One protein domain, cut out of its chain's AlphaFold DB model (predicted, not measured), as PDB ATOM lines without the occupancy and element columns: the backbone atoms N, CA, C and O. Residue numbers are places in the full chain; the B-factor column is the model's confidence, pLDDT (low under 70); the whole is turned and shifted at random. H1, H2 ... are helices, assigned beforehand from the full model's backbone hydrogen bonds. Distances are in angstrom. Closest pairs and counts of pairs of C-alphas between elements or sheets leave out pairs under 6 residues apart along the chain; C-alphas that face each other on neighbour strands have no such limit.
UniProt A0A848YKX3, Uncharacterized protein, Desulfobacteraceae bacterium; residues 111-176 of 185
ATOM      1  N   PRO A 111      -6.867  33.585  23.107       86.94
ATOM      2  CA  PRO A 111      -6.828  33.249  21.689       86.94
ATOM      3  C   PRO A 111      -5.607  33.861  21.008       86.94
ATOM      4  O   PRO A 111      -5.192  34.971  21.353       86.94
ATOM      5  N   THR A 112      -5.039  33.151  20.039       87.88
ATOM      6  CA  THR A 112      -3.777  33.546  19.392       87.88
ATOM      7  C   THR A 112      -3.866  34.935  18.754       87.88
ATOM      8  O   THR A 112      -3.018  35.788  19.013       87.88
ATOM      9  N   ASP A 113      -4.970  35.228  18.065       85.81
ATOM     10  CA  ASP A 113      -5.247  36.550  17.486       85.81
ATOM     11  C   ASP A 113      -5.244  37.682  18.519       85.81
ATOM     12  O   ASP A 113      -4.836  38.807  18.229       85.81
ATOM     13  N   MET A 114      -5.714  37.408  19.736       84.69
ATOM     14  CA  MET A 114      -5.738  38.418  20.786       84.69
ATOM     15  C   MET A 114      -4.342  38.677  21.343       84.69
ATOM     16  O   MET A 114      -3.992  39.829  21.590       84.69
ATOM     17  N   VAL A 115      -3.542  37.624  21.508       86.75
ATOM     18  CA  VAL A 115      -2.137  37.746  21.908       86.75
ATOM     19  C   VAL A 115      -1.380  38.612  20.900       86.75
ATOM     20  O   VAL A 115      -0.675  39.531  21.309       86.75
ATOM     21  N   HIS A 116      -1.596  38.401  19.597       87.31
ATOM     22  CA  HIS A 116      -1.027  39.246  18.543       87.31
ATOM     23  C   HIS A 116      -1.434  40.716  18.696       87.31
ATOM     24  O   HIS A 116      -0.573  41.579  18.842       87.31
ATOM     25  N   ARG A 117      -2.742  40.999  18.763       86.00
ATOM     26  CA  ARG A 117      -3.257  42.376  18.874       86.00
ATOM     27  C   ARG A 117      -2.784  43.094  20.132       86.00
ATOM     28  O   ARG A 117      -2.505  44.287  20.089       86.00
ATOM     29  N   LEU A 118      -2.715  42.389  21.260       82.62
ATOM     30  CA  LEU A 118      -2.214  42.975  22.498       82.62
ATOM     31  C   LEU A 118      -0.714  43.250  22.403       82.62
ATOM     32  O   LEU A 118      -0.283  44.324  22.810       82.62
ATOM     33  N   ALA A 119       0.078  42.326  21.856       85.88
ATOM     34  CA  ALA A 119       1.505  42.556  21.646       85.88
ATOM     35  C   ALA A 119       1.754  43.769  20.732       85.88
ATOM     36  O   ALA A 119       2.621  44.587  21.040       85.88
ATOM     37  N   ASP A 120       0.964  43.925  19.666       85.94
ATOM     38  CA  ASP A 120       1.036  45.081  18.767       85.94
ATOM     39  C   ASP A 120       0.664  46.384  19.492       85.94
ATOM     40  O   ASP A 120       1.421  47.351  19.438       85.94
ATOM     41  N   TYR A 121      -0.419  46.384  20.278       83.44
ATOM     42  CA  TYR A 121      -0.792  47.528  21.117       83.44
ATOM     43  C   TYR A 121       0.334  47.940  22.077       83.44
ATOM     44  O   TYR A 121       0.650  49.126  22.195       83.44
ATOM     45  N   TYR A 122       0.965  46.978  22.762       78.88
ATOM     46  CA  TYR A 122       2.064  47.281  23.681       78.88
ATOM     47  C   TYR A 122       3.294  47.819  22.950       78.88
ATOM     48  O   TYR A 122       3.908  48.773  23.425       78.88
ATOM     49  N   ARG A 123       3.605  47.267  21.772       82.81
ATOM     50  CA  ARG A 123       4.694  47.742  20.912       82.81
ATOM     51  C   ARG A 123       4.499  49.181  20.451       82.81
ATOM     52  O   ARG A 123       5.464  49.934  20.416       82.81
ATOM     53  N   GLU A 124       3.279  49.560  20.096       83.75
ATOM     54  CA  GLU A 124       2.985  50.907  19.601       83.75
ATOM     55  C   GLU A 124       2.910  51.944  20.725       83.75
ATOM     56  O   GLU A 124       3.273  53.104  20.527       83.75
ATOM     57  N   ARG A 125       2.417  51.547  21.905       78.44
ATOM     58  CA  ARG A 125       2.048  52.500  22.958       78.44
ATOM     59  C   ARG A 125       3.108  52.696  24.033       78.44
ATOM     60  O   ARG A 125       3.099  53.744  24.678       78.44
ATOM     61  N   PHE A 126       3.997  51.729  24.238       75.69
ATOM     62  CA  PHE A 126       4.986  51.787  25.309       75.69
ATOM     63  C   PHE A 126       6.409  51.679  24.755       75.69
ATOM     64  O   PHE A 126       6.675  50.842  23.893       75.69
ATOM     65  N   PRO A 127       7.353  52.494  25.259       74.06
ATOM     66  CA  PRO A 127       8.753  52.355  24.893       74.06
ATOM     67  C   PRO A 127       9.275  50.990  25.349       74.06
ATOM     68  O   PRO A 127       9.016  50.551  26.474       74.06
ATOM     69  N   GLN A 128      10.012  50.325  24.464       74.88
ATOM     70  CA  GLN A 128      10.594  49.009  24.707       74.88
ATOM     71  C   GLN A 128      12.049  49.143  25.144       74.88
ATOM     72  O   GLN A 128      12.809  49.941  24.593       74.88
ATOM     73  N   GLY A 129      12.429  48.346  26.139       74.00
ATOM     74  CA  GLY A 129      13.813  48.209  26.586       74.00
ATOM     75  C   GLY A 129      14.440  46.880  26.151       74.00
ATOM     76  O   GLY A 129      13.717  45.971  25.735       74.00
ATOM     77  N   PRO A 130      15.771  46.741  26.287       80.50
ATOM     78  CA  PRO A 130      16.439  45.456  26.119       80.50
ATOM     79  C   PRO A 130      15.915  44.451  27.152       80.50
ATOM     80  O   PRO A 130      15.721  44.793  28.322       80.50
ATOM     81  N   CYS A 131      15.705  43.206  26.735       72.88
ATOM     82  CA  CYS A 131      15.308  42.147  27.658       72.88
ATOM     83  C   CYS A 131      16.495  41.646  28.514       72.88
ATOM     84  O   CYS A 131      17.641  41.646  28.064       72.88
ATOM     85  N   ASP A 132      16.226  41.184  29.745       73.06
ATOM     86  CA  ASP A 132      17.239  40.565  30.621       73.06
ATOM     87  C   ASP A 132      17.610  39.134  30.151       73.06
ATOM     88  O   ASP A 132      17.462  38.827  28.981       73.06
ATOM     89  N   ASN A 133      18.150  38.229  30.972       67.56
ATOM     90  CA  ASN A 133      18.319  36.815  30.560       67.56
ATOM     91  C   ASN A 133      17.269  35.878  31.182       67.56
ATOM     92  O   ASN A 133      17.212  34.699  30.825       67.56
ATOM     93  N   SER A 134      16.453  36.373  32.118       69.44
ATOM     94  CA  SER A 134      15.508  35.567  32.892       69.44
ATOM     95  C   SER A 134      14.253  35.215  32.084       69.44
ATOM     96  O   SER A 134      13.762  34.087  32.167       69.44
ATOM     97  N   TRP A 135      13.830  36.114  31.190       71.75
ATOM     98  CA  TRP A 135      12.626  35.972  30.360       71.75
ATOM     99  C   TRP A 135      12.593  34.716  29.480       71.75
ATOM    100  O   TRP A 135      11.520  34.165  29.224       71.75
ATOM    101  N   LYS A 136      13.755  34.242  28.994       77.50
ATOM    102  CA  LYS A 136      13.839  33.111  28.043       77.50
ATOM    103  C   LYS A 136      13.194  31.863  28.611       77.50
ATOM    104  O   LYS A 136      12.494  31.155  27.894       77.50
ATOM    105  N   ARG A 137      13.445  31.589  29.890       81.88
ATOM    106  CA  ARG A 137      12.920  30.397  30.551       81.88
ATOM    107  C   ARG A 137      11.408  30.483  30.685       81.88
ATOM    108  O   ARG A 137      10.723  29.547  30.283       81.88
ATOM    109  N   ASP A 138      10.914  31.607  31.183       77.00
ATOM    110  CA  ASP A 138       9.493  31.779  31.448       77.00
ATOM    111  C   ASP A 138       8.687  31.656  30.153       77.00
ATOM    112  O   ASP A 138       7.750  30.866  30.086       77.00
ATOM    113  N   VAL A 139       9.089  32.318  29.067       83.38
ATOM    114  CA  VAL A 139       8.358  32.194  27.794       83.38
ATOM    115  C   VAL A 139       8.393  30.798  27.207       83.38
ATOM    116  O   VAL A 139       7.386  30.372  26.650       83.38
ATOM    117  N   GLN A 140       9.492  30.056  27.341       86.38
ATOM    118  CA  GLN A 140       9.492  28.656  26.915       86.38
ATOM    119  C   GLN A 140       8.476  27.836  27.718       86.38
ATOM    120  O   GLN A 140       7.765  27.018  27.136       86.38
ATOM    121  N   THR A 141       8.327  28.107  29.018       85.12
ATOM    122  CA  THR A 141       7.260  27.515  29.835       85.12
ATOM    123  C   THR A 141       5.871  27.894  29.315       85.12
ATOM    124  O   THR A 141       5.025  27.016  29.167       85.12
ATOM    125  N   TYR A 142       5.625  29.158  28.963       84.31
ATOM    126  CA  TYR A 142       4.315  29.586  28.449       84.31
ATOM    127  C   TYR A 142       4.009  29.061  27.043       84.31
ATOM    128  O   TYR A 142       2.878  28.663  26.772       84.31
ATOM    129  N   LEU A 143       5.001  28.997  26.157       86.88
ATOM    130  CA  LEU A 143       4.864  28.366  24.844       86.88
ATOM    131  C   LEU A 143       4.563  26.871  24.976       86.88
ATOM    132  O   LEU A 143       3.720  26.359  24.240       86.88
ATOM    133  N   ALA A 144       5.210  26.183  25.921       86.38
ATOM    134  CA  ALA A 144       4.915  24.788  26.228       86.38
ATOM    135  C   ALA A 144       3.484  24.624  26.758       86.38
ATOM    136  O   ALA A 144       2.744  23.803  26.224       86.38
ATOM    137  N   LEU A 145       3.052  25.466  27.707       84.31
ATOM    138  CA  LEU A 145       1.673  25.477  28.207       84.31
ATOM    139  C   LEU A 145       0.660  25.708  27.083       84.31
ATOM    140  O   LEU A 145      -0.306  24.960  26.982       84.31
ATOM    141  N   ARG A 146       0.883  26.691  26.201       88.06
ATOM    142  CA  ARG A 146       0.018  26.928  25.034       88.06
ATOM    143  C   ARG A 146      -0.024  25.712  24.124       88.06
ATOM    144  O   ARG A 146      -1.106  25.292  23.727       88.06
ATOM    145  N   ARG A 147       1.137  25.136  23.804       86.06
ATOM    146  CA  ARG A 147       1.215  23.942  22.964       86.06
ATOM    147  C   ARG A 147       0.441  22.798  23.602       86.06
ATOM    148  O   ARG A 147      -0.344  22.188  22.910       86.06
ATOM    149  N   GLU A 148       0.590  22.522  24.889       83.62
ATOM    150  CA  GLU A 148      -0.103  21.402  25.535       83.62
ATOM    151  C   GLU A 148      -1.596  21.663  25.751       83.62
ATOM    152  O   GLU A 148      -2.418  20.772  25.548       83.62
ATOM    153  N   LEU A 149      -1.984  22.883  26.126       80.75
ATOM    154  CA  LEU A 149      -3.357  23.226  26.505       80.75
ATOM    155  C   LEU A 149      -4.222  23.705  25.341       80.75
ATOM    156  O   LEU A 149      -5.441  23.683  25.488       80.75
ATOM    157  N   LEU A 150      -3.633  24.039  24.188       84.06
ATOM    158  CA  LEU A 150      -4.358  24.555  23.024       84.06
ATOM    159  C   LEU A 150      -4.142  23.742  21.730       84.06
ATOM    160  O   LEU A 150      -4.694  24.148  20.712       84.06
ATOM    161  N   VAL A 151      -3.415  22.604  21.749       78.06
ATOM    162  CA  VAL A 151      -3.029  21.810  20.543       78.06
ATOM    163  C   VAL A 151      -4.179  21.445  19.589       78.06
ATOM    164  O   VAL A 151      -3.941  21.294  18.396       78.06
ATOM    165  N   ASP A 152      -5.421  21.383  20.076       78.75
ATOM    166  CA  ASP A 152      -6.617  21.040  19.280       78.75
ATOM    167  C   ASP A 152      -7.661  22.171  19.238       78.75
ATOM    168  O   ASP A 152      -8.807  21.969  18.829       78.75
ATOM    169  N   ILE A 153      -7.297  23.350  19.745       79.88
ATOM    170  CA  ILE A 153      -8.170  24.524  19.868       79.88
ATOM    171  C   ILE A 153      -7.655  25.637  18.955       79.88
ATOM    172  O   ILE A 153      -8.433  26.262  18.238       79.88
ATOM    173  N   GLU A 154      -6.344  25.872  18.956       82.56
ATOM    174  CA  GLU A 154      -5.692  26.954  18.223       82.56
ATOM    175  C   GLU A 154      -4.721  26.367  17.191       82.56
ATOM    176  O   GLU A 154      -3.885  25.529  17.516       82.56
ATOM    177  N   GLN A 155      -4.814  26.817  15.938       74.94
ATOM    178  CA  GLN A 155      -3.968  26.308  14.848       74.94
ATOM    179  C   GLN A 155      -2.681  27.117  14.653       74.94
ATOM    180  O   GLN A 155      -1.727  26.633  14.045       74.94
ATOM    181  N   GLN A 156      -2.654  28.359  15.139       81.69
ATOM    182  CA  GLN A 156      -1.536  29.275  14.950       81.69
ATOM    183  C   GLN A 156      -0.617  29.270  16.172       81.69
ATOM    184  O   GLN A 156      -1.068  29.245  17.318       81.69
ATOM    185  N   ALA A 157       0.689  29.298  15.917       81.31
ATOM    186  CA  ALA A 157       1.682  29.468  16.963       81.31
ATOM    187  C   ALA A 157       1.866  30.956  17.275       81.31
ATOM    188  O   ALA A 157       1.888  31.793  16.376       81.31
ATOM    189  N   VAL A 158       2.059  31.269  18.552       84.62
ATOM    190  CA  VAL A 158       2.482  32.603  18.977       84.62
ATOM    191  C   VAL A 158       4.001  32.685  18.876       84.62
ATOM    192  O   VAL A 158       4.702  31.781  19.338       84.62
ATOM    193  N   ALA A 159       4.507  33.768  18.287       85.94
ATOM    194  CA  ALA A 159       5.938  34.018  18.225       85.94
ATOM    195  C   ALA A 159       6.471  34.358  19.634       85.94
ATOM    196  O   ALA A 159       5.805  35.109  20.359       85.94
ATOM    197  N   PRO A 160       7.640  33.836  20.050       83.62
ATOM    198  CA  PRO A 160       8.211  34.144  21.360       83.62
ATOM    199  C   PRO A 160       8.265  35.655  21.638       83.62
ATOM    200  O   PRO A 160       7.932  36.094  22.737       83.62
ATOM    201  N   GLU A 161       8.571  36.452  20.610       82.06
ATOM    202  CA  GLU A 161       8.699  37.912  20.642       82.06
ATOM    203  C   GLU A 161       7.441  38.611  21.161       82.06
ATOM    204  O   GLU A 161       7.501  39.555  21.950       82.06
ATOM    205  N   GLN A 162       6.272  38.109  20.774       83.75
ATOM    206  CA  GLN A 162       4.985  38.670  21.183       83.75
ATOM    207  C   GLN A 162       4.648  38.325  22.635       83.75
ATOM    208  O   GLN A 162       4.049  39.141  23.337       83.75
ATOM    209  N   LEU A 163       5.070  37.147  23.108       80.56
ATOM    210  CA  LEU A 163       4.950  36.780  24.519       80.56
ATOM    211  C   LEU A 163       5.852  37.653  25.396       80.56
ATOM    212  O   LEU A 163       5.397  38.085  26.453       80.56
ATOM    213  N   PHE A 164       7.074  37.985  24.956       78.25
ATOM    214  CA  PHE A 164       7.948  38.902  25.711       78.25
ATOM    215  C   PHE A 164       7.318  40.274  25.877       78.25
ATOM    216  O   PHE A 164       7.275  40.803  26.988       78.25
ATOM    217  N   LEU A 165       6.792  40.830  24.785       78.62
ATOM    218  CA  LEU A 165       6.166  42.148  24.797       78.62
ATOM    219  C   LEU A 165       4.997  42.209  25.767       78.62
ATOM    220  O   LEU A 165       4.897  43.134  26.571       78.62
ATOM    221  N   LEU A 166       4.156  41.181  25.748       79.12
ATOM    222  CA  LEU A 166       3.043  41.066  26.675       79.12
ATOM    223  C   LEU A 166       3.493  40.963  28.129       79.12
ATOM    224  O   LEU A 166       2.915  41.602  29.003       79.12
ATOM    225  N   MET A 167       4.505  40.155  28.412       77.00
ATOM    226  CA  MET A 167       4.824  39.783  29.785       77.00
ATOM    227  C   MET A 167       5.829  40.724  30.468       77.00
ATOM    228  O   MET A 167       5.741  40.922  31.680       77.00
ATOM    229  N   TRP A 168       6.746  41.332  29.710       75.81
ATOM    230  CA  TRP A 168       7.816  42.191  30.239       75.81
ATOM    231  C   TRP A 168       7.977  43.529  29.512       75.81
ATOM    232  O   TRP A 168       8.794  44.333  29.952       75.81
ATOM    233  N   ASN A 169       7.208  43.803  28.450       78.00
ATOM    234  CA  ASN A 169       7.324  45.036  27.659       78.00
ATOM    235  C   ASN A 169       8.780  45.340  27.236       78.00
ATOM    236  O   ASN A 169       9.257  46.473  27.321       78.00
ATOM    237  N   CYS A 170       9.502  44.299  26.826       77.44
ATOM    238  CA  CYS A 170      10.874  44.373  26.337       77.44
ATOM    239  C   CYS A 170      10.963  43.714  24.957       77.44
ATOM    240  O   CYS A 170      10.109  42.893  24.608       77.44
ATOM    241  N   ASP A 171      11.993  44.067  24.193       77.94
ATOM    242  CA  ASP A 171      12.257  43.499  22.872       77.94
ATOM    243  C   ASP A 171      13.643  42.816  22.865       77.94
ATOM    244  O   ASP A 171      14.645  43.458  23.209       77.94
ATOM    245  N   PRO A 172      13.729  41.509  22.538       72.38
ATOM    246  CA  PRO A 172      14.994  40.776  22.502       72.38
ATOM    247  C   PRO A 172      15.930  41.225  21.371       72.38
ATOM    248  O   PRO A 172      17.136  40.987  21.472       72.38
ATOM    249  N   ASP A 173      15.405  41.874  20.331       75.81
ATOM    250  CA  ASP A 173      16.189  42.402  19.214       75.81
ATOM    251  C   ASP A 173      16.853  43.743  19.573       75.81
ATOM    252  O   ASP A 173      17.832  44.161  18.944       75.81
ATOM    253  N   ILE A 174      16.391  44.401  20.645       73.69
ATOM    254  CA  ILE A 174      17.041  45.583  21.213       73.69
ATOM    255  C   ILE A 174      18.242  45.123  22.048       73.69
ATOM    256  O   ILE A 174      18.133  44.754  23.217       73.69
ATOM    257  N   THR A 175      19.431  45.169  21.448       64.81
ATOM    258  CA  THR A 175      20.700  44.948  22.158       64.81
ATOM    259  C   THR A 175      21.177  46.246  22.818       64.81
ATOM    260  O   THR A 175      21.129  47.328  22.236       64.81
ATOM    261  N   GLY A 176      21.585  46.166  24.087       57.59
ATOM    262  CA  GLY A 176      21.845  47.331  24.935       57.59
ATOM    263  C   GLY A 176      22.883  48.320  24.386       57.59
ATOM    264  O   GLY A 176      24.060  47.993  24.285       57.59
TER     265      GLY A 176
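AT A GLANCE: This is residues 111 to 176 of the 185 residues of an uncharacterized protein of Desulfobacteraceae bacterium (UniProt A0A848YKX3). The longest helix, H2, makes one long side of an elongated body and H1 the other, with the short H3 set crosswise between them and packed on both. The printed part has 66 residues with three named helices, H1, H2 and H3 along the chain, and no named strand; the class is all helix. It is compact, with a radius of gyration of the C-alphas of 12.2 A and spans of 39 by 24 by 14 A.

HOW THE PARTS SIT: H2, residues 135 to 150, touches H3, residues 160 to 168, closest at the C-alphas of Val 139 and Leu 163, 6.6 A apart; they run opposite ways at a steep tilt of 68 degrees, only just short of about perpendicular. H3 touches H1, residues 112 to 125, closest at the C-alphas of Ala 119 and Gln 162, 5.2 A; they run the same way at a steep tilt of 60 degrees. H1 and H2 are apart. In H1, H2 and H3 every O i to N i+4 pair is within hydrogen-bond range. Residues 129 to 130 pair with 170 to 171, parallel.

IN THESE COORDINATES: H2 is 21.7 A long, H1 20.1 A and H3 12.0 A. C-alpha 112 begins H1 at (-3.777, 33.546, 19.392); C-alpha 168 ends H3 at (7.816, 42.191, 30.239).

THE WHOLE: The C-alphas farthest apart, of Asp 152 and Gly 176, are 39.2 A apart. The printed part has no cut, and both links are short. pLDDT is under 70 at residues 133 to 134 and 175 to 176.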